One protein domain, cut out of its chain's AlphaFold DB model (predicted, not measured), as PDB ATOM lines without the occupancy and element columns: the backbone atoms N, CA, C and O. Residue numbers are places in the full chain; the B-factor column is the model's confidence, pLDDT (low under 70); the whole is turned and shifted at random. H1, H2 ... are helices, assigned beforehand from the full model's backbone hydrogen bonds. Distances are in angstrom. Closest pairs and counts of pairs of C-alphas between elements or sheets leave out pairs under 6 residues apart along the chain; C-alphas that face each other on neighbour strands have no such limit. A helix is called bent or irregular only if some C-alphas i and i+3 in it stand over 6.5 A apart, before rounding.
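AT A GLANCE: This is residues 541 to 591 and 664 to 819 of the 917 residues of an uncharacterized protein of Bursaphelenchus xylophilus (UniProt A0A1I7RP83). This is a long rod built on two long helices, H8 and H10, which run opposite ways side by side and touch along their middle stretches, with short helices set along the pair. H1, H2 and H3 pack on H10 along its length; H5 and H9 pack on it near its beginning, at one end of the rod, and the hairpin of H6 and H7 lies at the other end. The printed part has 207 residues with ten named helices, H1 to H10 in chain order, and no named strand; its class is all helix. It is loose, with a radius of gyration of the C-alphas of 24.5 A and spans of 83 by 29 by 27 A.

HOW THE PARTS SIT: Start at H1, residues 541 to 550, which touches residues 795 to 803 of the hub H10, residues 762 to 816, at a shallow tilt of 18 degrees, opposite ways; the closest C-alphas, of Thr 544 and Phe 799, are 5.0 A apart. H2, residues 563 to 570, touches H10 at a steep tilt of 64 degrees, closest at the C-alphas of Leu 567 and Val 781, 7.2 A. H3, residues 572 to 575, touches H10 at Cys 573 and Cys 776, C-alphas 5.8 A apart. H4, residues 577 to 580, is close to H10 but not clearly touching, with C-alphas 577 and 773 at 7.4 A. H5, residues 582 to 588, touches H9, residues 746 to 755, about perpendicular at 87 degrees, closest at C-alphas 587 and 754, 5.5 A. Past the cut, H6, residues 665 to 681, forms a hairpin with H7, residues 687 to 694, closest at C-alphas 680 and 690, 6.9 A. H7 touches H10 at C-alphas 691 and 811, 6.5 A. H8, residues 697 to 741, touches H10 with residues 716 to 731 alone, at a shallow tilt of 24 degrees, opposite ways, closest at C-alphas 724 and 782, 6.6 A. H9 touches H10 about perpendicular, at 79 degrees, closest at C-alphas 751 and 763, 5.2 A. The helix packing is mostly crossed: of the 10 pairs of helices that touch and have a tilt, those that touch only at the corner or at their ends left out, 3 are at a shallow tilt. Every O i to N i+4 pair is within hydrogen-bond range in H1, H2, H5, H7 and H9, against 9 of 13 in H6, 27 of 41 in H8 and 45 of 51 in H10; H3 and H4 are too short for such a pair.

IN THESE COORDINATES: Find C-alpha 541 at (22.676, -33.473, -42.976), where H1 begins. H6 is 26.6 A long from first to last C-alpha. H8 runs 60.6 A from C-alpha 697 at (35.742, -37.626, -57.408), with a kink of 44 degrees near residue 735; it is only just irregular, C-alphas 732 and 735 being 6.9 A apart. H10 runs 73.2 A to C-alpha 816 at (24.591, -49.574, -58.177), with a kink of 28 degrees near residue 776.

THE WHOLE: The two C-alphas farthest apart, of Asn 760 and Glu 819, are 84.1 A apart. Residues 592 to 663 are not printed; C-alphas 591 and 664 are 32.3 A apart across the cut. The link from H1 to H2, residues 551 to 562, is long. The mean pLDDT of the printed part is 84.9; residues 591, 685 to 689, 741 to 745 and 813 to 819 are under 70.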
ATOM      1  N   VAL A 541      21.412 -34.183 -42.688       90.75
ATOM      2  CA  VAL A 541      22.676 -33.473 -42.976       90.75
ATOM      3  C   VAL A 541      22.473 -31.959 -42.886       90.75
ATOM      4  O   VAL A 541      23.271 -31.291 -42.243       90.75
ATOM      5  N   ASN A 542      21.389 -31.418 -43.446       90.94
ATOM      6  CA  ASN A 542      21.046 -29.997 -43.329       90.94
ATOM      7  C   ASN A 542      20.832 -29.588 -41.859       90.94
ATOM      8  O   ASN A 542      21.310 -28.541 -41.435       90.94
ATOM      9  N   GLN A 543      20.184 -30.430 -41.046       91.62
ATOM     10  CA  GLN A 543      19.993 -30.173 -39.616       91.62
ATOM     11  C   GLN A 543      21.322 -30.147 -38.838       91.62
ATOM     12  O   GLN A 543      21.522 -29.271 -37.999       91.62
ATOM     13  N   THR A 544      22.242 -31.082 -39.098       92.56
ATOM     14  CA  THR A 544      23.549 -31.111 -38.414       92.56
ATOM     15  C   THR A 544      24.506 -30.035 -38.928       92.56
ATOM     16  O   THR A 544      25.262 -29.476 -38.137       92.56
ATOM     17  N   ALA A 545      24.417 -29.674 -40.211       91.00
ATOM     18  CA  ALA A 545      25.090 -28.525 -40.812       91.00
ATOM     19  C   ALA A 545      24.644 -27.204 -40.159       91.00
ATOM     20  O   ALA A 545      25.482 -26.442 -39.678       91.00
ATOM     21  N   ASN A 546      23.331 -26.966 -40.064       91.19
ATOM     22  CA  ASN A 546      22.783 -25.771 -39.421       91.19
ATOM     23  C   ASN A 546      23.179 -25.694 -37.942       91.19
ATOM     24  O   ASN A 546      23.580 -24.633 -37.483       91.19
ATOM     25  N   ARG A 547      23.176 -26.818 -37.215       92.62
ATOM     26  CA  ARG A 547      23.608 -26.852 -35.808       92.62
ATOM     27  C   ARG A 547      25.085 -26.477 -35.612       92.62
ATOM     28  O   ARG A 547      25.427 -25.896 -34.586       92.62
ATOM     29  N   LEU A 548      25.968 -26.780 -36.569       92.44
ATOM     30  CA  LEU A 548      27.358 -26.300 -36.531       92.44
ATOM     31  C   LEU A 548      27.425 -24.776 -36.721       92.44
ATOM     32  O   LEU A 548      28.137 -24.110 -35.973       92.44
ATOM     33  N   ILE A 549      26.636 -24.220 -37.646       90.75
ATOM     34  CA  ILE A 549      26.520 -22.767 -37.874       90.75
ATOM     35  C   ILE A 549      25.929 -22.055 -36.641       90.75
ATOM     36  O   ILE A 549      26.478 -21.056 -36.186       90.75
ATOM     37  N   GLU A 550      24.871 -22.599 -36.031       91.19
ATOM     38  CA  GLU A 550      24.247 -22.084 -34.797       91.19
ATOM     39  C   GLU A 550      25.234 -22.032 -33.615       91.19
ATOM     40  O   GLU A 550      25.224 -21.083 -32.832       91.19
ATOM     41  N   LEU A 551      26.135 -23.016 -33.514       91.06
ATOM     42  CA  LEU A 551      27.229 -23.049 -32.532       91.06
ATOM     43  C   LEU A 551      28.436 -22.164 -32.922       91.06
ATOM     44  O   LEU A 551      29.478 -22.203 -32.257       91.06
ATOM     45  N   GLN A 552      28.311 -21.363 -33.986       90.75
ATOM     46  CA  GLN A 552      29.346 -20.513 -34.593       90.75
ATOM     47  C   GLN A 552      30.591 -21.291 -35.077       90.75
ATOM     48  O   GLN A 552      31.702 -20.761 -35.127       90.75
ATOM     49  N   TRP A 553      30.432 -22.586 -35.360       91.50
ATOM     50  CA  TRP A 553      31.442 -23.468 -35.953       91.50
ATOM     51  C   TRP A 553      31.233 -23.586 -37.469       91.50
ATOM     52  O   TRP A 553      31.373 -24.665 -38.042       91.50
ATOM     53  N   GLY A 554      30.861 -22.494 -38.136       88.19
ATOM     54  CA  GLY A 554      30.722 -22.474 -39.585       88.19
ATOM     55  C   GLY A 554      32.041 -22.708 -40.331       88.19
ATOM     56  O   GLY A 554      33.118 -22.872 -39.755       88.19
ATOM     57  N   TRP A 555      31.933 -22.709 -41.655       88.06
ATOM     58  CA  TRP A 555      33.041 -22.838 -42.613       88.06
ATOM     59  C   TRP A 555      33.202 -21.589 -43.501       88.06
ATOM     60  O   TRP A 555      33.946 -21.606 -44.482       88.06
ATOM     61  N   ASN A 556      32.481 -20.519 -43.158       85.06
ATOM     62  CA  ASN A 556      32.587 -19.178 -43.721       85.06
ATOM     63  C   ASN A 556      33.147 -18.248 -42.640       85.06
ATOM     64  O   ASN A 556      32.867 -18.465 -41.462       85.06
ATOM     65  N   ASP A 557      33.864 -17.195 -43.030       81.38
ATOM     66  CA  ASP A 557      34.420 -16.221 -42.078       81.38
ATOM     67  C   ASP A 557      33.320 -15.459 -41.298       81.38
ATOM     68  O   ASP A 557      33.565 -15.004 -40.187       81.38
ATOM     69  N   ASP A 558      32.096 -15.368 -41.840       83.00
ATOM     70  CA  ASP A 558      30.927 -14.760 -41.176       83.00
ATOM     71  C   ASP A 558      30.257 -15.685 -40.131       83.00
ATOM     72  O   ASP A 558      29.610 -15.212 -39.197       83.00
ATOM     73  N   ASP A 559      30.404 -17.008 -40.291       87.38
ATOM     74  CA  ASP A 559      29.722 -18.050 -39.499       87.38
ATOM     75  C   ASP A 559      30.661 -18.752 -38.493       87.38
ATOM     76  O   ASP A 559      30.237 -19.637 -37.740       87.38
ATOM     77  N   PHE A 560      31.953 -18.412 -38.506       90.75
ATOM     78  CA  PHE A 560      33.000 -19.035 -37.699       90.75
ATOM     79  C   PHE A 560      33.537 -18.069 -36.641       90.75
ATOM     80  O   PHE A 560      33.978 -16.972 -36.961       90.75
ATOM     81  N   VAL A 561      33.557 -18.507 -35.380       89.94
ATOM     82  CA  VAL A 561      34.237 -17.812 -34.274       89.94
ATOM     83  C   VAL A 561      35.354 -18.704 -33.744       89.94
ATOM     84  O   VAL A 561      35.116 -19.864 -33.385       89.94
ATOM     85  N   GLY A 562      36.566 -18.156 -33.689       89.12
ATOM     86  CA  GLY A 562      37.797 -18.863 -33.360       89.12
ATOM     87  C   GLY A 562      37.908 -19.287 -31.894       89.12
ATOM     88  O   GLY A 562      37.206 -18.804 -31.005       89.12
ATOM     89  N   VAL A 563      38.842 -20.203 -31.621       91.50
ATOM     90  CA  VAL A 563      39.089 -20.744 -30.271       91.50
ATOM     91  C   VAL A 563      39.477 -19.643 -29.274       91.50
ATOM     92  O   VAL A 563      38.919 -19.582 -28.177       91.50
ATOM     93  N   TYR A 564      40.378 -18.741 -29.674       91.62
ATOM     94  CA  TYR A 564      40.813 -17.603 -28.858       91.62
ATOM     95  C   TYR A 564      39.651 -16.658 -28.520       91.62
ATOM     96  O   TYR A 564      39.424 -16.338 -27.355       91.62
ATOM     97  N   GLU A 565      38.854 -16.283 -29.524       91.38
ATOM     98  CA  GLU A 565      37.687 -15.405 -29.371       91.38
ATOM     99  C   GLU A 565      36.625 -16.016 -28.447       91.38
ATOM    100  O   GLU A 565      36.020 -15.313 -27.639       91.38
ATOM    101  N   ARG A 566      36.423 -17.341 -28.504       91.94
ATOM    102  CA  ARG A 566      35.528 -18.061 -27.583       91.94
ATOM    103  C   ARG A 566      36.024 -18.000 -26.144       91.94
ATOM    104  O   ARG A 566      35.222 -17.720 -25.258       91.94
ATOM    105  N   LEU A 567      37.315 -18.231 -25.894       92.12
ATOM    106  CA  LEU A 567      37.869 -18.102 -24.543       92.12
ATOM    107  C   LEU A 567      37.788 -16.652 -24.049       92.12
ATOM    108  O   LEU A 567      37.292 -16.420 -22.955       92.12
ATOM    109  N   HIS A 568      38.131 -15.670 -24.882       92.62
ATOM    110  CA  HIS A 568      37.974 -14.247 -24.563       92.62
ATOM    111  C   HIS A 568      36.502 -13.845 -24.299       92.62
ATOM    112  O   HIS A 568      36.230 -12.939 -23.513       92.62
ATOM    113  N   LYS A 569      35.524 -14.506 -24.929       91.44
ATOM    114  CA  LYS A 569      34.088 -14.249 -24.724       91.44
ATOM    115  C   LYS A 569      33.518 -14.925 -23.472       91.44
ATOM    116  O   LYS A 569      32.625 -14.361 -22.844       91.44
ATOM    117  N   TYR A 570      33.988 -16.128 -23.131       91.38
ATOM    118  CA  TYR A 570      33.396 -16.965 -22.074       91.38
ATOM    119  C   TYR A 570      34.228 -17.075 -20.788       91.38
ATOM    120  O   TYR A 570      33.688 -17.516 -19.777       91.38
ATOM    121  N   VAL A 571      35.504 -16.674 -20.797       94.38
ATOM    122  CA  VAL A 571      36.429 -16.774 -19.656       94.38
ATOM    123  C   VAL A 571      36.955 -15.375 -19.290       94.38
ATOM    124  O   VAL A 571      37.911 -14.890 -19.905       94.38
ATOM    125  N   PRO A 572      36.357 -14.683 -18.298       92.19
ATOM    126  CA  PRO A 572      36.728 -13.309 -17.951       92.19
ATOM    127  C   PRO A 572      38.176 -13.157 -17.475       92.19
ATOM    128  O   PRO A 572      38.779 -12.103 -17.694       92.19
ATOM    129  N   CYS A 573      38.752 -14.187 -16.844       92.44
ATOM    130  CA  CYS A 573      40.158 -14.157 -16.443       92.44
ATOM    131  C   CYS A 573      41.106 -14.203 -17.656       92.44
ATOM    132  O   CYS A 573      42.155 -13.570 -17.617       92.44
ATOM    133  N   PHE A 574      40.714 -14.877 -18.748       93.50
ATOM    134  CA  PHE A 574      41.502 -15.010 -19.977       93.50
ATOM    135  C   PHE A 574      41.521 -13.701 -20.765       93.50
ATOM    136  O   PHE A 574      42.594 -13.210 -21.098       93.50
ATOM    137  N   ALA A 575      40.345 -13.101 -20.979       91.25
ATOM    138  CA  ALA A 575      40.201 -11.819 -21.673       91.25
ATOM    139  C   ALA A 575      41.049 -10.703 -21.042       91.25
ATOM    140  O   ALA A 575      41.730  -9.959 -21.735       91.25
ATOM    141  N   ASN A 576      41.038 -10.608 -19.709       91.62
ATOM    142  CA  ASN A 576      41.752  -9.555 -18.990       91.62
ATOM    143  C   ASN A 576      43.230  -9.892 -18.704       91.62
ATOM    144  O   ASN A 576      43.925  -9.060 -18.120       91.62
ATOM    145  N   MET A 577      43.723 -11.088 -19.055       91.56
ATOM    146  CA  MET A 577      45.055 -11.558 -18.642       91.56
ATOM    147  C   MET A 577      46.182 -10.722 -19.260       91.56
ATOM    148  O   MET A 577      47.083 -10.273 -18.550       91.56
ATOM    149  N   THR A 578      46.116 -10.487 -20.573       88.12
ATOM    150  CA  THR A 578      47.122  -9.719 -21.323       88.12
ATOM    151  C   THR A 578      47.149  -8.251 -20.925       88.12
ATOM    152  O   THR A 578      48.221  -7.660 -20.867       88.12
ATOM    153  N   ASP A 579      45.986  -7.681 -20.614       88.25
ATOM    154  CA  ASP A 579      45.833  -6.259 -20.304       88.25
ATOM    155  C   ASP A 579      46.232  -5.957 -18.855       88.25
ATOM    156  O   ASP A 579      46.938  -4.985 -18.584       88.25
ATOM    157  N   ARG A 580      45.834  -6.820 -17.909       89.00
ATOM    158  CA  ARG A 580      46.153  -6.676 -16.479       89.00
ATOM    159  C   ARG A 580      47.634  -6.903 -16.173       89.00
ATOM    160  O   ARG A 580      48.136  -6.334 -15.208       89.00
ATOM    161  N   HIS A 581      48.319  -7.709 -16.986       91.44
ATOM    162  CA  HIS A 581      49.733  -8.064 -16.822       91.44
ATOM    163  C   HIS A 581      50.586  -7.669 -18.035       91.44
ATOM    164  O   HIS A 581      51.576  -8.335 -18.346       91.44
ATOM    165  N   ALA A 582      50.221  -6.583 -18.723       87.50
ATOM    166  CA  ALA A 582      50.858  -6.142 -19.966       87.50
ATOM    167  C   ALA A 582      52.393  -6.034 -19.871       87.50
ATOM    168  O   ALA A 582      53.089  -6.477 -20.784       87.50
ATOM    169  N   ASP A 583      52.930  -5.539 -18.750       86.00
ATOM    170  CA  ASP A 583      54.377  -5.440 -18.512       86.00
ATOM    171  C   ASP A 583      55.065  -6.818 -18.419       86.00
ATOM    172  O   ASP A 583      56.181  -6.994 -18.907       86.00
ATOM    173  N   VAL A 584      54.384  -7.827 -17.856       87.12
ATOM    174  CA  VAL A 584      54.876  -9.216 -17.794       87.12
ATOM    175  C   VAL A 584      54.870  -9.842 -19.189       87.12
ATOM    176  O   VAL A 584      55.863 -10.441 -19.601       87.12
ATOM    177  N   PHE A 585      53.790  -9.669 -19.955       87.88
ATOM    178  CA  PHE A 585      53.728 -10.157 -21.337       87.88
ATOM    179  C   PHE A 585      54.731  -9.442 -22.251       87.88
ATOM    180  O   PHE A 585      55.300 -10.080 -23.137       87.88
ATOM    181  N   ALA A 586      54.997  -8.153 -22.031       86.25
ATOM    182  CA  ALA A 586      56.041  -7.409 -22.731       86.25
ATOM    183  C   ALA A 586      57.448  -7.918 -22.374       86.25
ATOM    184  O   ALA A 586      58.277  -8.063 -23.270       86.25
ATOM    185  N   ALA A 587      57.705  -8.250 -21.103       83.38
ATOM    186  CA  ALA A 587      58.954  -8.878 -20.673       83.38
ATOM    187  C   ALA A 587      59.163 -10.256 -21.329       83.38
ATOM    188  O   ALA A 587      60.213 -10.492 -21.926       83.38
ATOM    189  N   ILE A 588      58.151 -11.136 -21.312       83.69
ATOM    190  CA  ILE A 588      58.222 -12.468 -21.947       83.69
ATOM    191  C   ILE A 588      58.408 -12.351 -23.472       83.69
ATOM    192  O   ILE A 588      59.211 -13.076 -24.055       83.69
ATOM    193  N   ARG A 589      57.722 -11.405 -24.129       78.69
ATOM    194  CA  ARG A 589      57.861 -11.135 -25.573       78.69
ATOM    195  C   ARG A 589      59.149 -10.377 -25.953       78.69
ATOM    196  O   ARG A 589      59.324 -10.069 -27.132       78.69
ATOM    197  N   SER A 590      60.056 -10.083 -25.013       72.69
ATOM    198  CA  SER A 590      61.304  -9.336 -25.251       72.69
ATOM    199  C   SER A 590      62.566 -10.211 -25.082       72.69
ATOM    200  O   SER A 590      63.287 -10.093 -24.087       72.69
ATOM    201  N   PRO A 591      62.912 -11.063 -26.072       56.78
ATOM    202  CA  PRO A 591      64.041 -12.010 -26.021       56.78
ATOM    203  C   PRO A 591      65.456 -11.380 -26.002       56.78
ATOM    204  O   PRO A 591      66.457 -12.064 -26.230       56.78
ATOM    205  N   SER A 664      40.171 -21.637 -44.607       85.62
ATOM    206  CA  SER A 664      40.620 -21.805 -45.995       85.62
ATOM    207  C   SER A 664      39.493 -21.529 -46.992       85.62
ATOM    208  O   SER A 664      38.433 -22.150 -46.912       85.62
ATOM    209  N   GLU A 665      39.732 -20.692 -48.011       83.56
ATOM    210  CA  GLU A 665      38.729 -20.377 -49.048       83.56
ATOM    211  C   GLU A 665      38.148 -21.611 -49.758       83.56
ATOM    212  O   GLU A 665      37.017 -21.562 -50.246       83.56
ATOM    213  N   LYS A 666      38.881 -22.736 -49.780       84.50
ATOM    214  CA  LYS A 666      38.394 -24.037 -50.273       84.50
ATOM    215  C   LYS A 666      37.034 -24.419 -49.674       84.50
ATOM    216  O   LYS A 666      36.193 -24.994 -50.365       84.50
ATOM    217  N   LEU A 667      36.814 -24.085 -48.403       86.69
ATOM    218  CA  LEU A 667      35.640 -24.472 -47.623       86.69
ATOM    219  C   LEU A 667      34.348 -23.784 -48.090       86.69
ATOM    220  O   LEU A 667      33.274 -24.371 -47.962       86.69
ATOM    221  N   LYS A 668      34.440 -22.637 -48.788       84.69
ATOM    222  CA  LYS A 668      33.305 -21.959 -49.456       84.69
ATOM    223  C   LYS A 668      32.570 -22.869 -50.452       84.69
ATOM    224  O   LYS A 668      31.422 -22.612 -50.822       84.69
ATOM    225  N   ARG A 669      33.200 -23.975 -50.872       87.00
ATOM    226  CA  ARG A 669      32.562 -25.046 -51.642       87.00
ATOM    227  C   ARG A 669      31.370 -25.682 -50.920       87.00
ATOM    228  O   ARG A 669      30.411 -26.029 -51.605       87.00
ATOM    229  N   MET A 670      31.388 -25.795 -49.594       87.94
ATOM    230  CA  MET A 670      30.314 -26.401 -48.796       87.94
ATOM    231  C   MET A 670      28.950 -25.748 -49.070       87.94
ATOM    232  O   MET A 670      27.955 -26.440 -49.277       87.94
ATOM    233  N   ASN A 671      28.921 -24.421 -49.225       85.94
ATOM    234  CA  ASN A 671      27.705 -23.670 -49.549       85.94
ATOM    235  C   ASN A 671      27.091 -24.106 -50.893       85.94
ATOM    236  O   ASN A 671      25.870 -24.186 -51.020       85.94
ATOM    237  N   ARG A 672      27.911 -24.470 -51.897       86.56
ATOM    238  CA  ARG A 672      27.418 -25.057 -53.160       86.56
ATOM    239  C   ARG A 672      26.828 -26.453 -52.963       86.56
ATOM    240  O   ARG A 672      25.903 -26.803 -53.685       86.56
ATOM    241  N   ILE A 673      27.344 -27.239 -52.020       87.38
ATOM    242  CA  ILE A 673      26.843 -28.589 -51.720       87.38
ATOM    243  C   ILE A 673      25.452 -28.489 -51.087       87.38
ATOM    244  O   ILE A 673      24.514 -29.106 -51.586       87.38
ATOM    245  N   ILE A 674      25.297 -27.616 -50.088       87.88
ATOM    246  CA  ILE A 674      24.004 -27.306 -49.459       87.88
ATOM    247  C   ILE A 674      23.021 -26.746 -50.501       87.88
ATOM    248  O   ILE A 674      21.898 -27.226 -50.599       87.88
ATOM    249  N   THR A 675      23.463 -25.832 -51.374       88.12
ATOM    250  CA  THR A 675      22.638 -25.325 -52.491       88.12
ATOM    251  C   THR A 675      22.192 -26.443 -53.450       88.12
ATOM    252  O   THR A 675      21.076 -26.419 -53.960       88.12
ATOM    253  N   LEU A 676      23.035 -27.444 -53.730       86.31
ATOM    254  CA  LEU A 676      22.667 -28.592 -54.575       86.31
ATOM    255  C   LEU A 676      21.687 -29.548 -53.877       86.31
ATOM    256  O   LEU A 676      20.891 -30.184 -54.562       86.31
ATOM    257  N   MET A 677      21.732 -29.647 -52.546       87.44
ATOM    258  CA  MET A 677      20.783 -30.421 -51.734       87.44
ATOM    259  C   MET A 677      19.421 -29.721 -51.632       87.44
ATOM    260  O   MET A 677      18.404 -30.337 -51.927       87.44
ATOM    261  N   ASP A 678      19.405 -28.422 -51.334       85.62
ATOM    262  CA  ASP A 678      18.202 -27.579 -51.318       85.62
ATOM    263  C   ASP A 678      17.483 -27.567 -52.683       85.62
ATOM    264  O   ASP A 678      16.266 -27.731 -52.756       85.62
ATOM    265  N   ASN A 679      18.235 -27.490 -53.790       83.31
ATOM    266  CA  ASN A 679      17.672 -27.640 -55.136       83.31
ATOM    267  C   ASN A 679      17.068 -29.034 -55.393       83.31
ATOM    268  O   ASN A 679      16.108 -29.136 -56.152       83.31
ATOM    269  N   PHE A 680      17.598 -30.106 -54.794       81.69
ATOM    270  CA  PHE A 680      17.005 -31.445 -54.906       81.69
ATOM    271  C   PHE A 680      15.724 -31.571 -54.066       81.69
ATOM    272  O   PHE A 680      14.710 -32.051 -54.574       81.69
ATOM    273  N   ASP A 681      15.721 -31.083 -52.822       78.94
ATOM    274  CA  ASP A 681      14.527 -31.105 -51.962       78.94
ATOM    275  C   ASP A 681      13.364 -30.308 -52.581       78.94
ATOM    276  O   ASP A 681      12.216 -30.758 -52.529       78.94
ATOM    277  N   LYS A 682      13.679 -29.186 -53.248       81.12
ATOM    278  CA  LYS A 682      12.751 -28.344 -54.031       81.12
ATOM    279  C   LYS A 682      12.362 -28.913 -55.406       81.12
ATOM    280  O   LYS A 682      11.614 -28.259 -56.125       81.12
ATOM    281  N   GLY A 683      12.874 -30.080 -55.806       74.06
ATOM    282  CA  GLY A 683      12.582 -30.701 -57.108       74.06
ATOM    283  C   GLY A 683      13.245 -30.032 -58.324       74.06
ATOM    284  O   GLY A 683      13.031 -30.462 -59.452       74.06
ATOM    285  N   LEU A 684      14.093 -29.020 -58.118       72.69
ATOM    286  CA  LEU A 684      14.829 -28.305 -59.171       72.69
ATOM    287  C   LEU A 684      16.036 -29.098 -59.713       72.69
ATOM    288  O   LEU A 684      16.668 -28.684 -60.687       72.69
ATOM    289  N   LEU A 685      16.387 -30.223 -59.080       65.00
ATOM    290  CA  LEU A 685      17.480 -31.108 -59.484       65.00
ATOM    291  C   LEU A 685      17.009 -32.571 -59.528       65.00
ATOM    292  O   LEU A 685      16.603 -33.123 -58.510       65.00
ATOM    293  N   GLN A 686      17.117 -33.216 -60.693       61.34
ATOM    294  CA  GLN A 686      16.768 -34.634 -60.880       61.34
ATOM    295  C   GLN A 686      17.591 -35.550 -59.957       61.34
ATOM    296  O   GLN A 686      18.793 -35.341 -59.783       61.34
ATOM    297  N   LYS A 687      16.972 -36.616 -59.425       64.75
ATOM    298  CA  LYS A 687      17.577 -37.566 -58.464       64.75
ATOM    299  C   LYS A 687      18.911 -38.149 -58.949       64.75
ATOM    300  O   LYS A 687      19.890 -38.142 -58.203       64.75
ATOM    301  N   ARG A 688      18.982 -38.570 -60.218       62.00
ATOM    302  CA  ARG A 688      20.226 -39.072 -60.820       62.00
ATOM    303  C   ARG A 688      21.251 -37.958 -61.043       62.00
ATOM    304  O   ARG A 688      22.394 -38.102 -60.627       62.00
ATOM    305  N   ALA A 689      20.849 -36.826 -61.623       66.81
ATOM    306  CA  ALA A 689      21.751 -35.696 -61.861       66.81
ATOM    307  C   ALA A 689      22.297 -35.069 -60.562       66.81
ATOM    308  O   ALA A 689      23.374 -34.472 -60.576       66.81
ATOM    309  N   TRP A 690      21.573 -35.187 -59.447       79.50
ATOM    310  CA  TRP A 690      22.057 -34.887 -58.102       79.50
ATOM    311  C   TRP A 690      23.102 -35.923 -57.659       79.50
ATOM    312  O   TRP A 690      24.227 -35.547 -57.333       79.50
ATOM    313  N   ALA A 691      22.788 -37.219 -57.743       72.50
ATOM    314  CA  ALA A 691      23.695 -38.290 -57.330       72.50
ATOM    315  C   ALA A 691      25.018 -38.325 -58.119       72.50
ATOM    316  O   ALA A 691      26.085 -38.386 -57.510       72.50
ATOM    317  N   ASP A 692      24.972 -38.187 -59.447       71.12
ATOM    318  CA  ASP A 692      26.161 -38.150 -60.313       71.12
ATOM    319  C   ASP A 692      27.035 -36.899 -60.047       71.12
ATOM    320  O   ASP A 692      28.261 -36.946 -60.177       71.12
ATOM    321  N   LYS A 693      26.440 -35.775 -59.609       79.94
ATOM    322  CA  LYS A 693      27.193 -34.588 -59.149       79.94
ATOM    323  C   LYS A 693      27.825 -34.799 -57.774       79.94
ATOM    324  O   LYS A 693      28.930 -34.307 -57.549       79.94
ATOM    325  N   MET A 694      27.137 -35.498 -56.872       80.56
ATOM    326  CA  MET A 694      27.579 -35.714 -55.492       80.56
ATOM    327  C   MET A 694      28.624 -36.834 -55.356       80.56
ATOM    328  O   MET A 694      29.549 -36.669 -54.570       80.56
ATOM    329  N   LYS A 695      28.557 -37.901 -56.168       78.44
ATOM    330  CA  LYS A 695      29.567 -38.984 -56.270       78.44
ATOM    331  C   LYS A 695      30.701 -38.656 -57.263       78.44
ATOM    332  O   LYS A 695      31.356 -39.531 -57.824       78.44
ATOM    333  N   ASN A 696      30.911 -37.374 -57.557       81.75
ATOM    334  CA  ASN A 696      32.037 -36.924 -58.368       81.75
ATOM    335  C   ASN A 696      33.323 -37.025 -57.529       81.75
ATOM    336  O   ASN A 696      33.342 -36.517 -56.414       81.75
ATOM    337  N   ARG A 697      34.424 -37.554 -58.079       78.44
ATOM    338  CA  ARG A 697      35.742 -37.626 -57.408       78.44
ATOM    339  C   ARG A 697      36.165 -36.313 -56.732       78.44
ATOM    340  O   ARG A 697      36.797 -36.324 -55.681       78.44
ATOM    341  N   ASN A 698      35.811 -35.171 -57.323       78.88
ATOM    342  CA  ASN A 698      36.119 -33.860 -56.754       78.88
ATOM    343  C   ASN A 698      35.362 -33.584 -55.442       78.88
ATOM    344  O   ASN A 698      35.748 -32.671 -54.724       78.88
ATOM    345  N   MET A 699      34.231 -34.244 -55.183       80.19
ATOM    346  CA  MET A 699      33.429 -34.155 -53.954       80.19
ATOM    347  C   MET A 699      33.982 -35.070 -52.865       80.19
ATOM    348  O   MET A 699      34.125 -34.619 -51.733       80.19
ATOM    349  N   ASP A 700      34.352 -36.303 -53.222       80.56
ATOM    350  CA  ASP A 700      34.988 -37.250 -52.298       80.56
ATOM    351  C   ASP A 700      36.279 -36.645 -51.720       80.56
ATOM    352  O   ASP A 700      36.420 -36.530 -50.508       80.56
ATOM    353  N   HIS A 701      37.156 -36.121 -52.589       85.19
ATOM    354  CA  HIS A 701      38.374 -35.390 -52.202       85.19
ATOM    355  C   HIS A 701      38.088 -34.188 -51.287       85.19
ATOM    356  O   HIS A 701      38.835 -33.926 -50.345       85.19
ATOM    357  N   PHE A 702      37.000 -33.449 -51.544       88.31
ATOM    358  CA  PHE A 702      36.650 -32.302 -50.711       88.31
ATOM    359  C   PHE A 702      36.297 -32.734 -49.286       88.31
ATOM    360  O   PHE A 702      36.734 -32.093 -48.338       88.31
ATOM    361  N   PHE A 703      35.523 -33.807 -49.124       83.56
ATOM    362  CA  PHE A 703      35.096 -34.258 -47.802       83.56
ATOM    363  C   PHE A 703      36.136 -35.097 -47.060       83.56
ATOM    364  O   PHE A 703      36.189 -34.997 -45.839       83.56
ATOM    365  N   ASP A 704      36.945 -35.896 -47.757       83.12
ATOM    366  CA  ASP A 704      37.918 -36.795 -47.122       83.12
ATOM    367  C   ASP A 704      39.273 -36.136 -46.839       83.12
ATOM    368  O   ASP A 704      39.915 -36.496 -45.854       83.12
ATOM    369  N   GLU A 705      39.686 -35.156 -47.649       85.62
ATOM    370  CA  GLU A 705      40.950 -34.427 -47.467       85.62
ATOM    371  C   GLU A 705      40.685 -32.959 -47.093       85.62
ATOM    372  O   GLU A 705      40.900 -32.563 -45.944       85.62
ATOM    373  N   ASP A 706      40.160 -32.146 -48.024       86.25
ATOM    374  CA  ASP A 706      40.115 -30.683 -47.854       86.25
ATOM    375  C   ASP A 706      39.357 -30.244 -46.583       86.25
ATOM    376  O   ASP A 706      39.816 -29.349 -45.869       86.25
ATOM    377  N   PHE A 707      38.215 -30.865 -46.280       87.38
ATOM    378  CA  PHE A 707      37.343 -30.499 -45.160       87.38
ATOM    379  C   PHE A 707      37.927 -30.882 -43.789       87.38
ATOM    380  O   PHE A 707      37.845 -30.092 -42.847       87.38
ATOM    381  N   TYR A 708      38.573 -32.049 -43.665       86.75
ATOM    382  CA  TYR A 708      39.232 -32.426 -42.409       86.75
ATOM    383  C   TYR A 708      40.512 -31.626 -42.179       86.75
ATOM    384  O   TYR A 708      40.716 -31.125 -41.073       86.75
ATOM    385  N   GLU A 709      41.351 -31.450 -43.202       87.06
ATOM    386  CA  GLU A 709      42.618 -30.727 -43.054       87.06
ATOM    387  C   GLU A 709      42.429 -29.238 -42.747       87.06
ATOM    388  O   GLU A 709      43.133 -28.702 -41.892       87.06
ATOM    389  N   ASN A 710      41.491 -28.567 -43.421       86.50
ATOM    390  CA  ASN A 710      41.394 -27.103 -43.395       86.50
ATOM    391  C   ASN A 710      40.411 -26.552 -42.342       86.50
ATOM    392  O   ASN A 710      40.320 -25.334 -42.197       86.50
ATOM    393  N   TRP A 711      39.668 -27.411 -41.635       88.50
ATOM    394  CA  TRP A 711      38.668 -27.000 -40.638       88.50
ATOM    395  C   TRP A 711      38.740 -27.860 -39.367       88.50
ATOM    396  O   TRP A 711      39.140 -27.355 -38.319       88.50
ATOM    397  N   TYR A 712      38.464 -29.169 -39.446       89.44
ATOM    398  CA  TYR A 712      38.463 -30.038 -38.255       89.44
ATOM    399  C   TYR A 712      39.835 -30.106 -37.563       89.44
ATOM    400  O   TYR A 712      39.946 -29.813 -36.372       89.44
ATOM    401  N   ASN A 713      40.899 -30.425 -38.306       89.31
ATOM    402  CA  ASN A 713      42.255 -30.544 -37.762       89.31
ATOM    403  C   ASN A 713      42.787 -29.213 -37.206       89.31
ATOM    404  O   ASN A 713      43.604 -29.224 -36.286       89.31
ATOM    405  N   VAL A 714      42.309 -28.077 -37.726       89.56
ATOM    406  CA  VAL A 714      42.663 -26.732 -37.250       89.56
ATOM    407  C   VAL A 714      42.072 -26.490 -35.858       89.56
ATOM    408  O   VAL A 714      42.809 -26.189 -34.920       89.56
ATOM    409  N   ILE A 715      40.764 -26.715 -35.696       90.31
ATOM    410  CA  ILE A 715      40.062 -26.556 -34.412       90.31
ATOM    411  C   ILE A 715      40.624 -27.533 -33.366       90.31
ATOM    412  O   ILE A 715      40.907 -27.141 -32.235       90.31
ATOM    413  N   ILE A 716      40.856 -28.794 -33.746       91.44
ATOM    414  CA  ILE A 716      41.431 -29.811 -32.853       91.44
ATOM    415  C   ILE A 716      42.865 -29.468 -32.435       91.44
ATOM    416  O   ILE A 716      43.201 -29.638 -31.264       91.44
ATOM    417  N   LYS A 717      43.710 -28.947 -33.334       90.88
ATOM    418  CA  LYS A 717      45.059 -28.479 -32.972       90.88
ATOM    419  C   LYS A 717      44.981 -27.381 -31.910       90.88
ATOM    420  O   LYS A 717      45.655 -27.473 -30.885       90.88
ATOM    421  N   ASP A 718      44.144 -26.376 -32.129       91.38
ATOM    422  CA  ASP A 718      44.060 -25.220 -31.241       91.38
ATOM    423  C   ASP A 718      43.498 -25.596 -29.856       91.38
ATOM    424  O   ASP A 718      44.031 -25.162 -28.834       91.38
ATOM    425  N   MET A 719      42.508 -26.492 -29.801       90.25
ATOM    426  CA  MET A 719      41.929 -26.993 -28.548       90.25
ATOM    427  C   MET A 719      42.827 -28.008 -27.818       90.25
ATOM    428  O   MET A 719      43.104 -27.863 -26.625       90.25
ATOM    429  N   GLU A 720      43.279 -29.063 -28.501       89.88
ATOM    430  CA  GLU A 720      43.989 -30.180 -27.867       89.88
ATOM    431  C   GLU A 720      45.488 -29.925 -27.723       89.88
ATOM    432  O   GLU A 720      46.063 -30.259 -26.688       89.88
ATOM    433  N   VAL A 721      46.139 -29.346 -28.738       89.25
ATOM    434  CA  VAL A 721      47.598 -29.165 -28.754       89.25
ATOM    435  C   VAL A 721      47.997 -27.844 -28.109       89.25
ATOM    436  O   VAL A 721      48.864 -27.861 -27.236       89.25
ATOM    437  N   ASN A 722      47.377 -26.728 -28.502       90.69
ATOM    438  CA  ASN A 722      47.812 -25.404 -28.046       90.69
ATOM    439  C   ASN A 722      47.301 -25.096 -26.626       90.69
ATOM    440  O   ASN A 722      48.074 -24.573 -25.826       90.69
ATOM    441  N   ILE A 723      46.063 -25.483 -26.279       91.31
ATOM    442  CA  ILE A 723      45.514 -25.329 -24.917       91.31
ATOM    443  C   ILE A 723      45.758 -26.581 -24.066       91.31
ATOM    444  O   ILE A 723      46.670 -26.586 -23.241       91.31
ATOM    445  N   LEU A 724      44.960 -27.646 -24.225       90.94
ATOM    446  CA  LEU A 724      44.837 -28.700 -23.203       90.94
ATOM    447  C   LEU A 724      46.156 -29.439 -22.925       90.94
ATOM    448  O   LEU A 724      46.510 -29.676 -21.768       90.94
ATOM    449  N   LYS A 725      46.927 -29.757 -23.970       92.19
ATOM    450  CA  LYS A 725      48.258 -30.360 -23.837       92.19
ATOM    451  C   LYS A 725      49.280 -29.383 -23.254       92.19
ATOM    452  O   LYS A 725      50.130 -29.811 -22.478       92.19
ATOM    453  N   THR A 726      49.215 -28.090 -23.570       91.44
ATOM    454  CA  THR A 726      50.091 -27.075 -22.955       91.44
ATOM    455  C   THR A 726      49.790 -26.926 -21.469       91.44
ATOM    456  O   THR A 726      50.717 -27.034 -20.671       91.44
ATOM    457  N   VAL A 727      48.513 -26.815 -21.083       92.12
ATOM    458  CA  VAL A 727      48.064 -26.813 -19.679       92.12
ATOM    459  C   VAL A 727      48.565 -28.062 -18.949       92.12
ATOM    460  O   VAL A 727      49.208 -27.934 -17.912       92.12
ATOM    461  N   SER A 728      48.382 -29.262 -19.510       90.81
ATOM    462  CA  SER A 728      48.869 -30.510 -18.896       90.81
ATOM    463  C   SER A 728      50.405 -30.582 -18.786       90.81
ATOM    464  O   SER A 728      50.934 -31.081 -17.794       90.81
ATOM    465  N   ASN A 729      51.148 -30.029 -19.753       90.31
ATOM    466  CA  ASN A 729      52.607 -29.911 -19.651       90.31
ATOM    467  C   ASN A 729      53.036 -28.945 -18.531       90.31
ATOM    468  O   ASN A 729      54.028 -29.212 -17.854       90.31
ATOM    469  N   ILE A 730      52.318 -27.830 -18.338       89.75
ATOM    470  CA  ILE A 730      52.587 -26.888 -17.241       89.75
ATOM    471  C   ILE A 730      52.243 -27.556 -15.905       89.75
ATOM    472  O   ILE A 730      53.068 -27.529 -15.002       89.75
ATOM    473  N   GLU A 731      51.094 -28.231 -15.798       88.44
ATOM    474  CA  GLU A 731      50.672 -28.999 -14.613       88.44
ATOM    475  C   GLU A 731      51.739 -30.016 -14.168       88.44
ATOM    476  O   GLU A 731      51.981 -30.183 -12.975       88.44
ATOM    477  N   HIS A 732      52.431 -30.651 -15.121       88.38
ATOM    478  CA  HIS A 732      53.522 -31.583 -14.835       88.38
ATOM    479  C   HIS A 732      54.843 -30.897 -14.430       88.38
ATOM    480  O   HIS A 732      55.553 -31.412 -13.569       88.38
ATOM    481  N   ALA A 733      55.179 -29.744 -15.019       85.12
ATOM    482  CA  ALA A 733      56.416 -29.007 -14.728       85.12
ATOM    483  C   ALA A 733      56.330 -28.107 -13.475       85.12
ATOM    484  O   ALA A 733      57.347 -27.786 -12.854       85.12
ATOM    485  N   LEU A 734      55.120 -27.693 -13.093       85.38
ATOM    486  CA  LEU A 734      54.874 -26.733 -12.021       85.38
ATOM    487  C   LEU A 734      55.341 -27.194 -10.628       85.38
ATOM    488  O   LEU A 734      55.911 -26.355  -9.931       85.38
ATOM    489  N   PRO A 735      55.164 -28.457 -10.181       84.75
ATOM    490  CA  PRO A 735      55.600 -28.884  -8.848       84.75
ATOM    491  C   PRO A 735      57.112 -28.732  -8.644       84.75
ATOM    492  O   PRO A 735      57.554 -28.284  -7.584       84.75
ATOM    493  N   ASP A 736      57.897 -29.028  -9.683       78.75
ATOM    494  CA  ASP A 736      59.351 -28.863  -9.693       78.75
ATOM    495  C   ASP A 736      59.740 -27.388  -9.516       78.75
ATOM    496  O   ASP A 736      60.537 -27.067  -8.630       78.75
ATOM    497  N   ALA A 737      59.131 -26.483 -10.291       77.12
ATOM    498  CA  ALA A 737      59.354 -25.037 -10.209       77.12
ATOM    499  C   ALA A 737      58.887 -24.442  -8.859       77.12
ATOM    500  O   ALA A 737      59.626 -23.713  -8.187       77.12
ATOM    501  N   MET A 738      57.695 -24.827  -8.394       77.56
ATOM    502  CA  MET A 738      57.131 -24.436  -7.095       77.56
ATOM    503  C   MET A 738      57.976 -24.915  -5.910       77.56
ATOM    504  O   MET A 738      58.043 -24.230  -4.884       77.56
ATOM    505  N   SER A 739      58.702 -26.030  -6.050       77.19
ATOM    506  CA  SER A 739      59.605 -26.526  -5.004       77.19
ATOM    507  C   SER A 739      60.711 -25.529  -4.627       77.19
ATOM    508  O   SER A 739      61.279 -25.642  -3.539       77.19
ATOM    509  N   PHE A 740      61.017 -24.542  -5.482       72.50
ATOM    510  CA  PHE A 740      61.964 -23.455  -5.202       72.50
ATOM    511  C   PHE A 740      61.300 -22.231  -4.541       72.50
ATOM    512  O   PHE A 740      61.934 -21.550  -3.728       72.50
ATOM    513  N   ILE A 741      60.006 -21.982  -4.786       68.50
ATOM    514  CA  ILE A 741      59.220 -20.984  -4.033       68.50
ATOM    515  C   ILE A 741      59.067 -21.427  -2.573       68.50
ATOM    516  O   ILE A 741      59.310 -20.627  -1.671       68.50
ATOM    517  N   ALA A 742      58.819 -22.718  -2.319       65.12
ATOM    518  CA  ALA A 742      58.780 -23.287  -0.966       65.12
ATOM    519  C   ALA A 742      60.109 -23.148  -0.182       65.12
ATOM    520  O   ALA A 742      60.119 -23.231   1.045       65.12
ATOM    521  N   ARG A 743      61.236 -22.897  -0.870       69.12
ATOM    522  CA  ARG A 743      62.556 -22.599  -0.270       69.12
ATOM    523  C   ARG A 743      62.778 -21.097  -0.024       69.12
ATOM    524  O   ARG A 743      63.881 -20.691   0.339       69.12
ATOM    525  N   GLY A 744      61.749 -20.271  -0.232       66.25
ATOM    526  CA  GLY A 744      61.734 -18.838   0.069       66.25
ATOM    527  C   GLY A 744      62.483 -17.944  -0.921       66.25
ATOM    528  O   GLY A 744      62.824 -16.828  -0.543       66.25
ATOM    529  N   LYS A 745      62.791 -18.422  -2.142       68.56
ATOM    530  CA  LYS A 745      63.586 -17.670  -3.145       68.56
ATOM    531  C   LYS A 745      63.136 -17.782  -4.607       68.56
ATOM    532  O   LYS A 745      63.725 -17.123  -5.458       68.56
ATOM    533  N   GLY A 746      62.118 -18.588  -4.923       72.44
ATOM    534  CA  GLY A 746      61.649 -18.739  -6.310       72.44
ATOM    535  C   GLY A 746      60.990 -17.481  -6.897       72.44
ATOM    536  O   GLY A 746      61.084 -17.254  -8.099       72.44
ATOM    537  N   LEU A 747      60.384 -16.625  -6.062       80.31
ATOM    538  CA  LEU A 747      59.819 -15.343  -6.511       80.31
ATOM    539  C   LEU A 747      60.917 -14.350  -6.929       80.31
ATOM    540  O   LEU A 747      60.776 -13.691  -7.957       80.31
ATOM    541  N   ASP A 748      62.041 -14.312  -6.197       79.50
ATOM    542  CA  ASP A 748      63.240 -13.559  -6.598       79.50
ATOM    543  C   ASP A 748      63.715 -14.025  -7.984       79.50
ATOM    544  O   ASP A 748      64.004 -13.206  -8.856       79.50
ATOM    545  N   THR A 749      63.753 -15.345  -8.206       81.94
ATOM    546  CA  THR A 749      64.178 -15.954  -9.474       81.94
ATOM    547  C   THR A 749      63.293 -15.528 -10.642       81.94
ATOM    548  O   THR A 749      63.821 -15.049 -11.643       81.94
ATOM    549  N   GLY A 750      61.967 -15.613 -10.505       82.31
ATOM    550  CA  GLY A 750      61.038 -15.158 -11.543       82.31
ATOM    551  C   GLY A 750      61.131 -13.657 -11.833       82.31
ATOM    552  O   GLY A 750      61.172 -13.261 -12.998       82.31
ATOM    553  N   SER A 751      61.265 -12.819 -10.795       85.50
ATOM    554  CA  SER A 751      61.436 -11.369 -10.980       85.50
ATOM    555  C   SER A 751      62.728 -11.007 -11.724       85.50
ATOM    556  O   SER A 751      62.704 -10.146 -12.602       85.50
ATOM    557  N   VAL A 752      63.831 -11.723 -11.469       85.00
ATOM    558  CA  VAL A 752      65.109 -11.501 -12.166       85.00
ATOM    559  C   VAL A 752      65.066 -11.999 -13.611       85.00
ATOM    560  O   VAL A 752      65.643 -11.347 -14.473       85.00
ATOM    561  N   ILE A 753      64.371 -13.104 -13.901       83.44
ATOM    562  CA  ILE A 753      64.214 -13.619 -15.276       83.44
ATOM    563  C   ILE A 753      63.452 -12.624 -16.164       83.44
ATOM    564  O   ILE A 753      63.830 -12.428 -17.317       83.44
ATOM    565  N   LEU A 754      62.403 -11.992 -15.630       82.56
ATOM    566  CA  LEU A 754      61.520 -11.097 -16.386       82.56
ATOM    567  C   LEU A 754      61.999  -9.638 -16.402       82.56
ATOM    568  O   LEU A 754      62.014  -9.003 -17.451       82.56
ATOM    569  N   PHE A 755      62.390  -9.105 -15.243       85.12
ATOM    570  CA  PHE A 755      62.642  -7.672 -15.045       85.12
ATOM    571  C   PHE A 755      64.108  -7.344 -14.722       85.12
ATOM    572  O   PHE A 755      64.470  -6.177 -14.589       85.12
ATOM    573  N   GLY A 756      64.973  -8.354 -14.573       80.50
ATOM    574  CA  GLY A 756      66.395  -8.170 -14.267       80.50
ATOM    575  C   GLY A 756      66.712  -7.738 -12.829       80.50
ATOM    576  O   GLY A 756      67.886  -7.581 -12.492       80.50
ATOM    577  N   ASP A 757      65.721  -7.564 -11.947       81.69
ATOM    578  CA  ASP A 757      65.941  -7.197 -10.543       81.69
ATOM    579  C   ASP A 757      65.079  -7.973  -9.534       81.69
ATOM    580  O   ASP A 757      64.227  -8.775  -9.897       81.69
ATOM    581  N   THR A 758      65.372  -7.761  -8.247       83.12
ATOM    582  CA  THR A 758      64.604  -8.279  -7.102       83.12
ATOM    583  C   THR A 758      63.965  -7.119  -6.327       83.12
ATOM    584  O   THR A 758      64.113  -7.015  -5.104       83.12
ATOM    585  N   SER A 759      63.372  -6.149  -7.023       85.44
ATOM    586  CA  SER A 759      62.659  -5.048  -6.376       85.44
ATOM    587  C   SER A 759      61.366  -5.555  -5.732       85.44
ATOM    588  O   SER A 759      60.712  -6.473  -6.225       85.44
ATOM    589  N   ASN A 760      60.943  -4.916  -4.637       84.88
ATOM    590  CA  ASN A 760      59.675  -5.239  -3.967       84.88
ATOM    591  C   ASN A 760      58.435  -4.990  -4.854       84.88
ATOM    592  O   ASN A 760      57.327  -5.335  -4.450       84.88
ATOM    593  N   GLU A 761      58.611  -4.360  -6.016       87.81
ATOM    594  CA  GLU A 761      57.576  -4.084  -7.008       87.81
ATOM    595  C   GLU A 761      57.526  -5.204  -8.054       87.81
ATOM    596  O   GLU A 761      56.521  -5.910  -8.122       87.81
ATOM    597  N   HIS A 762      58.634  -5.489  -8.747       86.62
ATOM    598  CA  HIS A 762      58.717  -6.586  -9.721       86.62
ATOM    599  C   HIS A 762      58.460  -7.970  -9.098       86.62
ATOM    600  O   HIS A 762      57.789  -8.805  -9.703       86.62
ATOM    601  N   VAL A 763      58.901  -8.210  -7.854       86.69
ATOM    602  CA  VAL A 763      58.585  -9.445  -7.105       86.69
ATOM    603  C   VAL A 763      57.077  -9.585  -6.846       86.69
ATOM    604  O   VAL A 763      56.552 -10.697  -6.874       86.69
ATOM    605  N   ARG A 764      56.353  -8.474  -6.637       88.62
ATOM    606  CA  ARG A 764      54.887  -8.480  -6.474       88.62
ATOM    607  C   ARG A 764      54.153  -8.604  -7.802       88.62
ATOM    608  O   ARG A 764      53.176  -9.338  -7.856       88.62
ATOM    609  N   MET A 765      54.619  -7.934  -8.855       88.38
ATOM    610  CA  MET A 765      54.082  -8.099 -10.212       88.38
ATOM    611  C   MET A 765      54.165  -9.567 -10.643       88.38
ATOM    612  O   MET A 765      53.157 -10.142 -11.041       88.38
ATOM    613  N   PHE A 766      55.325 -10.205 -10.447       88.06
ATOM    614  CA  PHE A 766      55.502 -11.632 -10.712       88.06
ATOM    615  C   PHE A 766      54.591 -12.516  -9.847       88.06
ATOM    616  O   PHE A 766      53.924 -13.401 -10.378       88.06
ATOM    617  N   ALA A 767      54.521 -12.277  -8.532       87.81
ATOM    618  CA  ALA A 767      53.668 -13.065  -7.641       87.81
ATOM    619  C   ALA A 767      52.176 -12.966  -8.011       87.81
ATOM    620  O   ALA A 767      51.506 -13.991  -8.089       87.81
ATOM    621  N   ASN A 768      51.680 -11.758  -8.297       90.56
ATOM    622  CA  ASN A 768      50.297 -11.528  -8.717       90.56
ATOM    623  C   ASN A 768      50.000 -12.204 -10.064       90.56
ATOM    624  O   ASN A 768      48.975 -12.864 -10.197       90.56
ATOM    625  N   PHE A 769      50.904 -12.076 -11.045       91.50
ATOM    626  CA  PHE A 769      50.775 -12.755 -12.336       91.50
ATOM    627  C   PHE A 769      50.698 -14.271 -12.175       91.50
ATOM    628  O   PHE A 769      49.825 -14.894 -12.769       91.50
ATOM    629  N   MET A 770      51.569 -14.874 -11.360       89.50
ATOM    630  CA  MET A 770      51.538 -16.320 -11.146       89.50
ATOM    631  C   MET A 770      50.248 -16.776 -10.449       89.50
ATOM    632  O   MET A 770      49.710 -17.812 -10.825       89.50
ATOM    633  N   ASP A 771      49.728 -16.024  -9.477       88.88
ATOM    634  CA  ASP A 771      48.473 -16.361  -8.785       88.88
ATOM    635  C   ASP A 771      47.270 -16.301  -9.748       88.88
ATOM    636  O   ASP A 771      46.562 -17.296  -9.934       88.88
ATOM    637  N   ASP A 772      47.116 -15.181 -10.469       90.69
ATOM    638  CA  ASP A 772      46.068 -15.001 -11.482       90.69
ATOM    639  C   ASP A 772      46.174 -16.040 -12.614       90.69
ATOM    640  O   ASP A 772      45.179 -16.655 -13.000       90.69
ATOM    641  N   ALA A 773      47.373 -16.241 -13.176       90.12
ATOM    642  CA  ALA A 773      47.567 -17.065 -14.365       90.12
ATOM    643  C   ALA A 773      47.433 -18.565 -14.078       90.12
ATOM    644  O   ALA A 773      46.926 -19.291 -14.937       90.12
ATOM    645  N   LEU A 774      47.854 -19.048 -12.902       89.69
ATOM    646  CA  LEU A 774      47.729 -20.469 -12.553       89.69
ATOM    647  C   LEU A 774      46.274 -20.834 -12.236       89.69
ATOM    648  O   LEU A 774      45.788 -21.821 -12.783       89.69
ATOM    649  N   SER A 775      45.553 -20.024 -11.448       90.50
ATOM    650  CA  SER A 775      44.120 -20.270 -11.217       90.50
ATOM    651  C   SER A 775      43.328 -20.163 -12.525       90.50
ATOM    652  O   SER A 775      42.588 -21.081 -12.882       90.50
ATOM    653  N   CYS A 776      43.571 -19.120 -13.328       93.19
ATOM    654  CA  CYS A 776      42.909 -18.967 -14.622       93.19
ATOM    655  C   CYS A 776      43.204 -20.130 -15.591       93.19
ATOM    656  O   CYS A 776      42.278 -20.636 -16.227       93.19
ATOM    657  N   THR A 777      44.456 -20.606 -15.700       92.62
ATOM    658  CA  THR A 777      44.781 -21.702 -16.638       92.62
ATOM    659  C   THR A 777      44.252 -23.065 -16.205       92.62
ATOM    660  O   THR A 777      43.739 -23.787 -17.062       92.62
ATOM    661  N   PHE A 778      44.372 -23.448 -14.929       90.62
ATOM    662  CA  PHE A 778      43.994 -24.798 -14.487       90.62
ATOM    663  C   PHE A 778      42.516 -24.960 -14.151       90.62
ATOM    664  O   PHE A 778      42.003 -26.067 -14.334       90.62
ATOM    665  N   ASP A 779      41.844 -23.896 -13.709       87.06
ATOM    666  CA  ASP A 779      40.424 -23.937 -13.370       87.06
ATOM    667  C   ASP A 779      39.568 -23.456 -14.549       87.06
ATOM    668  O   ASP A 779      38.950 -24.275 -15.232       87.06
ATOM    669  N   GLU A 780      39.521 -22.151 -14.835       91.31
ATOM    670  CA  GLU A 780      38.566 -21.612 -15.817       91.31
ATOM    671  C   GLU A 780      38.886 -22.040 -17.261       91.31
ATOM    672  O   GLU A 780      38.039 -22.633 -17.934       91.31
ATOM    673  N   VAL A 781      40.111 -21.798 -17.746       92.88
ATOM    674  CA  VAL A 781      40.491 -22.068 -19.147       92.88
ATOM    675  C   VAL A 781      40.472 -23.565 -19.449       92.88
ATOM    676  O   VAL A 781      39.948 -23.973 -20.487       92.88
ATOM    677  N   ARG A 782      40.992 -24.409 -18.549       92.31
ATOM    678  CA  ARG A 782      40.985 -25.873 -18.705       92.31
ATOM    679  C   ARG A 782      39.569 -26.439 -18.779       92.31
ATOM    680  O   ARG A 782      39.277 -27.212 -19.689       92.31
ATOM    681  N   ASN A 783      38.694 -26.067 -17.843       91.81
ATOM    682  CA  ASN A 783      37.335 -26.603 -17.810       91.81
ATOM    683  C   ASN A 783      36.506 -26.075 -18.987       91.81
ATOM    684  O   ASN A 783      35.840 -26.862 -19.661       91.81
ATOM    685  N   GLN A 784      36.599 -24.781 -19.309       92.62
ATOM    686  CA  GLN A 784      35.841 -24.211 -20.421       92.62
ATOM    687  C   GLN A 784      36.333 -24.723 -21.784       92.62
ATOM    688  O   GLN A 784      35.510 -25.023 -22.649       92.62
ATOM    689  N   SER A 785      37.643 -24.912 -21.982       92.50
ATOM    690  CA  SER A 785      38.157 -25.543 -23.209       92.50
ATOM    691  C   SER A 785      37.757 -27.020 -23.324       92.50
ATOM    692  O   SER A 785      37.395 -27.457 -24.414       92.50
ATOM    693  N   ALA A 786      37.712 -27.778 -22.223       91.06
ATOM    694  CA  ALA A 786      37.185 -29.145 -22.238       91.06
ATOM    695  C   ALA A 786      35.694 -29.198 -22.634       91.06
ATOM    696  O   ALA A 786      35.313 -30.026 -23.463       91.06
ATOM    697  N   ILE A 787      34.864 -28.285 -22.110       92.19
ATOM    698  CA  ILE A 787      33.435 -28.170 -22.460       92.19
ATOM    699  C   ILE A 787      33.256 -27.823 -23.947       92.19
ATOM    700  O   ILE A 787      32.512 -28.503 -24.655       92.19
ATOM    701  N   ILE A 788      33.973 -26.805 -24.436       91.88
ATOM    702  CA  ILE A 788      33.921 -26.354 -25.837       91.88
ATOM    703  C   ILE A 788      34.377 -27.469 -26.797       91.88
ATOM    704  O   ILE A 788      33.771 -27.654 -27.855       91.88
ATOM    705  N   LEU A 789      35.413 -28.235 -26.433       92.56
ATOM    706  CA  LEU A 789      35.911 -29.353 -27.241       92.56
ATOM    707  C   LEU A 789      34.900 -30.503 -27.316       92.56
ATOM    708  O   LEU A 789      34.704 -31.067 -28.391       92.56
ATOM    709  N   GLU A 790      34.252 -30.853 -26.204       91.81
ATOM    710  CA  GLU A 790      33.266 -31.938 -26.172       91.81
ATOM    711  C   GLU A 790      31.983 -31.569 -26.938       91.81
ATOM    712  O   GLU A 790      31.449 -32.391 -27.686       91.81
ATOM    713  N   GLU A 791      31.525 -30.314 -26.848       92.06
ATOM    714  CA  GLU A 791      30.412 -29.820 -27.667       92.06
ATOM    715  C   GLU A 791      30.744 -29.852 -29.169       92.06
ATOM    716  O   GLU A 791      29.949 -30.368 -29.962       92.06
ATOM    717  N   PHE A 792      31.935 -29.375 -29.559       92.75
ATOM    718  CA  PHE A 792      32.403 -29.429 -30.946       92.75
ATOM    719  C   PHE A 792      32.505 -30.871 -31.462       92.75
ATOM    720  O   PHE A 792      31.933 -31.193 -32.504       92.75
ATOM    721  N   ARG A 793      33.167 -31.767 -30.715       92.88
ATOM    722  CA  ARG A 793      33.295 -33.194 -31.063       92.88
ATOM    723  C   ARG A 793      31.933 -33.859 -31.240       92.88
ATOM    724  O   ARG A 793      31.750 -34.613 -32.194       92.88
ATOM    725  N   LYS A 794      30.967 -33.562 -30.368       92.75
ATOM    726  CA  LYS A 794      29.606 -34.104 -30.450       92.75
ATOM    727  C   LYS A 794      28.863 -33.607 -31.692       92.75
ATOM    728  O   LYS A 794      28.319 -34.423 -32.433       92.75
ATOM    729  N   ALA A 795      28.878 -32.298 -31.956       91.81
ATOM    730  CA  ALA A 795      28.256 -31.724 -33.150       91.81
ATOM    731  C   ALA A 795      28.906 -32.242 -34.449       91.81
ATOM    732  O   ALA A 795      28.203 -32.579 -35.404       91.81
ATOM    733  N   MET A 796      30.234 -32.388 -34.462       90.44
ATOM    734  CA  MET A 796      30.973 -32.962 -35.584       90.44
ATOM    735  C   MET A 796      30.676 -34.454 -35.779       90.44
ATOM    736  O   MET A 796      30.514 -34.892 -36.915       90.44
ATOM    737  N   HIS A 797      30.541 -35.246 -34.711       91.06
ATOM    738  CA  HIS A 797      30.166 -36.658 -34.826       91.06
ATOM    739  C   HIS A 797      28.745 -36.832 -35.387       91.06
ATOM    740  O   HIS A 797      28.532 -37.656 -36.281       91.06
ATOM    741  N   ASP A 798      27.789 -36.016 -34.926       91.06
ATOM    742  CA  ASP A 798      26.427 -35.977 -35.473       91.06
ATOM    743  C   ASP A 798      26.452 -35.644 -36.983       91.06
ATOM    744  O   ASP A 798      25.804 -36.325 -37.789       91.06
ATOM    745  N   PHE A 799      27.252 -34.649 -37.393       91.38
ATOM    746  CA  PHE A 799      27.440 -34.270 -38.799       91.38
ATOM    747  C   PHE A 799      28.116 -35.368 -39.636       91.38
ATOM    748  O   PHE A 799      27.584 -35.769 -40.674       91.38
ATOM    749  N   GLN A 800      29.245 -35.912 -39.176       90.00
ATOM    750  CA  GLN A 800      29.992 -36.977 -39.849       90.00
ATOM    751  C   GLN A 800      29.136 -38.240 -40.027       90.00
ATOM    752  O   GLN A 800      29.169 -38.867 -41.087       90.00
ATOM    753  N   SER A 801      28.325 -38.592 -39.024       91.06
ATOM    754  CA  SER A 801      27.371 -39.700 -39.101       91.06
ATOM    755  C   SER A 801      26.296 -39.446 -40.165       91.06
ATOM    756  O   SER A 801      26.025 -40.321 -40.993       91.06
ATOM    757  N   ALA A 802      25.718 -38.243 -40.215       90.19
ATOM    758  CA  ALA A 802      24.762 -37.869 -41.259       90.19
ATOM    759  C   ALA A 802      25.392 -37.948 -42.667       90.19
ATOM    760  O   ALA A 802      24.837 -38.596 -43.558       90.19
ATOM    761  N   TYR A 803      26.586 -37.367 -42.832       87.56
ATOM    762  CA  TYR A 803      27.359 -37.362 -44.075       87.56
ATOM    763  C   TYR A 803      27.683 -38.782 -44.576       87.56
ATOM    764  O   TYR A 803      27.357 -39.118 -45.715       87.56
ATOM    765  N   ILE A 804      28.266 -39.648 -43.734       87.25
ATOM    766  CA  ILE A 804      28.667 -41.011 -44.130       87.25
ATOM    767  C   ILE A 804      27.457 -41.834 -44.582       87.25
ATOM    768  O   ILE A 804      27.544 -42.559 -45.574       87.25
ATOM    769  N   ASN A 805      26.326 -41.732 -43.879       87.88
ATOM    770  CA  ASN A 805      25.130 -42.489 -44.243       87.88
ATOM    771  C   ASN A 805      24.551 -42.031 -45.595       87.88
ATOM    772  O   ASN A 805      24.210 -42.882 -46.414       87.88
ATOM    773  N   LEU A 806      24.511 -40.722 -45.869       88.06
ATOM    774  CA  LEU A 806      24.028 -40.201 -47.151       88.06
ATOM    775  C   LEU A 806      25.001 -40.497 -48.306       88.06
ATOM    776  O   LEU A 806      24.645 -41.183 -49.262       88.06
ATOM    777  N   PHE A 807      26.234 -39.995 -48.224       84.00
ATOM    778  CA  PHE A 807      27.155 -39.953 -49.365       84.00
ATOM    779  C   PHE A 807      27.969 -41.237 -49.563       84.00
ATOM    780  O   PHE A 807      28.347 -41.534 -50.693       84.00
ATOM    781  N   LYS A 808      28.232 -42.015 -48.499       82.75
ATOM    782  CA  LYS A 808      29.096 -43.213 -48.563       82.75
ATOM    783  C   LYS A 808      28.366 -44.553 -48.446       82.75
ATOM    784  O   LYS A 808      29.001 -45.582 -48.659       82.75
ATOM    785  N   LYS A 809      27.063 -44.565 -48.141       83.19
ATOM    786  CA  LYS A 809      26.237 -45.789 -48.123       83.19
ATOM    787  C   LYS A 809      25.099 -45.725 -49.135       83.19
ATOM    788  O   LYS A 809      25.110 -46.468 -50.108       83.19
ATOM    789  N   GLU A 810      24.167 -44.797 -48.939       81.62
ATOM    790  CA  GLU A 810      22.944 -44.721 -49.747       81.62
ATOM    791  C   GLU A 810      23.220 -44.264 -51.183       81.62
ATOM    792  O   GLU A 810      22.673 -44.837 -52.121       81.62
ATOM    793  N   LEU A 811      24.106 -43.282 -51.393       76.81
ATOM    794  CA  LEU A 811      24.406 -42.798 -52.744       76.81
ATOM    795  C   LEU A 811      25.113 -43.840 -53.639       76.81
ATOM    796  O   LEU A 811      24.738 -43.963 -54.808       76.81
ATOM    797  N   PRO A 812      26.099 -44.621 -53.143       74.44
ATOM    798  CA  PRO A 812      26.626 -45.764 -53.879       74.44
ATOM    799  C   PRO A 812      25.577 -46.853 -54.119       74.44
ATOM    800  O   PRO A 812      25.461 -47.289 -55.262       74.44
ATOM    801  N   GLU A 813      24.795 -47.232 -53.099       68.06
ATOM    802  CA  GLU A 813      23.769 -48.282 -53.200       68.06
ATOM    803  C   GLU A 813      22.686 -47.931 -54.233       68.06
ATOM    804  O   GLU A 813      22.332 -48.760 -55.072       68.06
ATOM    805  N   TYR A 814      22.208 -46.681 -54.218       66.38
ATOM    806  CA  TYR A 814      21.260 -46.149 -55.196       66.38
ATOM    807  C   TYR A 814      21.789 -46.296 -56.623       66.38
ATOM    808  O   TYR A 814      21.093 -46.844 -57.472       66.38
ATOM    809  N   LEU A 815      23.015 -45.832 -56.888       61.91
ATOM    810  CA  LEU A 815      23.585 -45.842 -58.236       61.91
ATOM    811  C   LEU A 815      23.925 -47.256 -58.730       61.91
ATOM    812  O   LEU A 815      23.768 -47.523 -59.917       61.91
ATOM    813  N   GLU A 816      24.335 -48.165 -57.842       60.09
ATOM    814  CA  GLU A 816      24.591 -49.574 -58.177       60.09
ATOM    815  C   GLU A 816      23.300 -50.333 -58.530       60.09
ATOM    816  O   GLU A 816      23.294 -51.160 -59.438       60.09
ATOM    817  N   LYS A 817      22.181 -50.021 -57.862       52.75
ATOM    818  CA  LYS A 817      20.884 -50.689 -58.076       52.75
ATOM    819  C   LYS A 817      19.903 -49.905 -58.964       52.75
ATOM    820  O   LYS A 817      18.737 -50.284 -59.066       52.75
ATOM    821  N   PHE A 818      20.350 -48.825 -59.611       50.12
ATOM    822  CA  PHE A 818      19.565 -48.080 -60.610       50.12
ATOM    823  C   PHE A 818      19.708 -48.653 -62.029       50.12
ATOM    824  O   PHE A 818      18.924 -48.315 -62.914       50.12
ATOM    825  N   GLU A 819      20.700 -49.511 -62.281       47.91
ATOM    826  CA  GLU A 819      20.888 -50.114 -63.601       47.91
ATOM    827  C   GLU A 819      19.947 -51.308 -63.807       47.91
ATOM    828  O   GLU A 819      20.038 -52.330 -63.125       47.91
TER     829      GLU A 819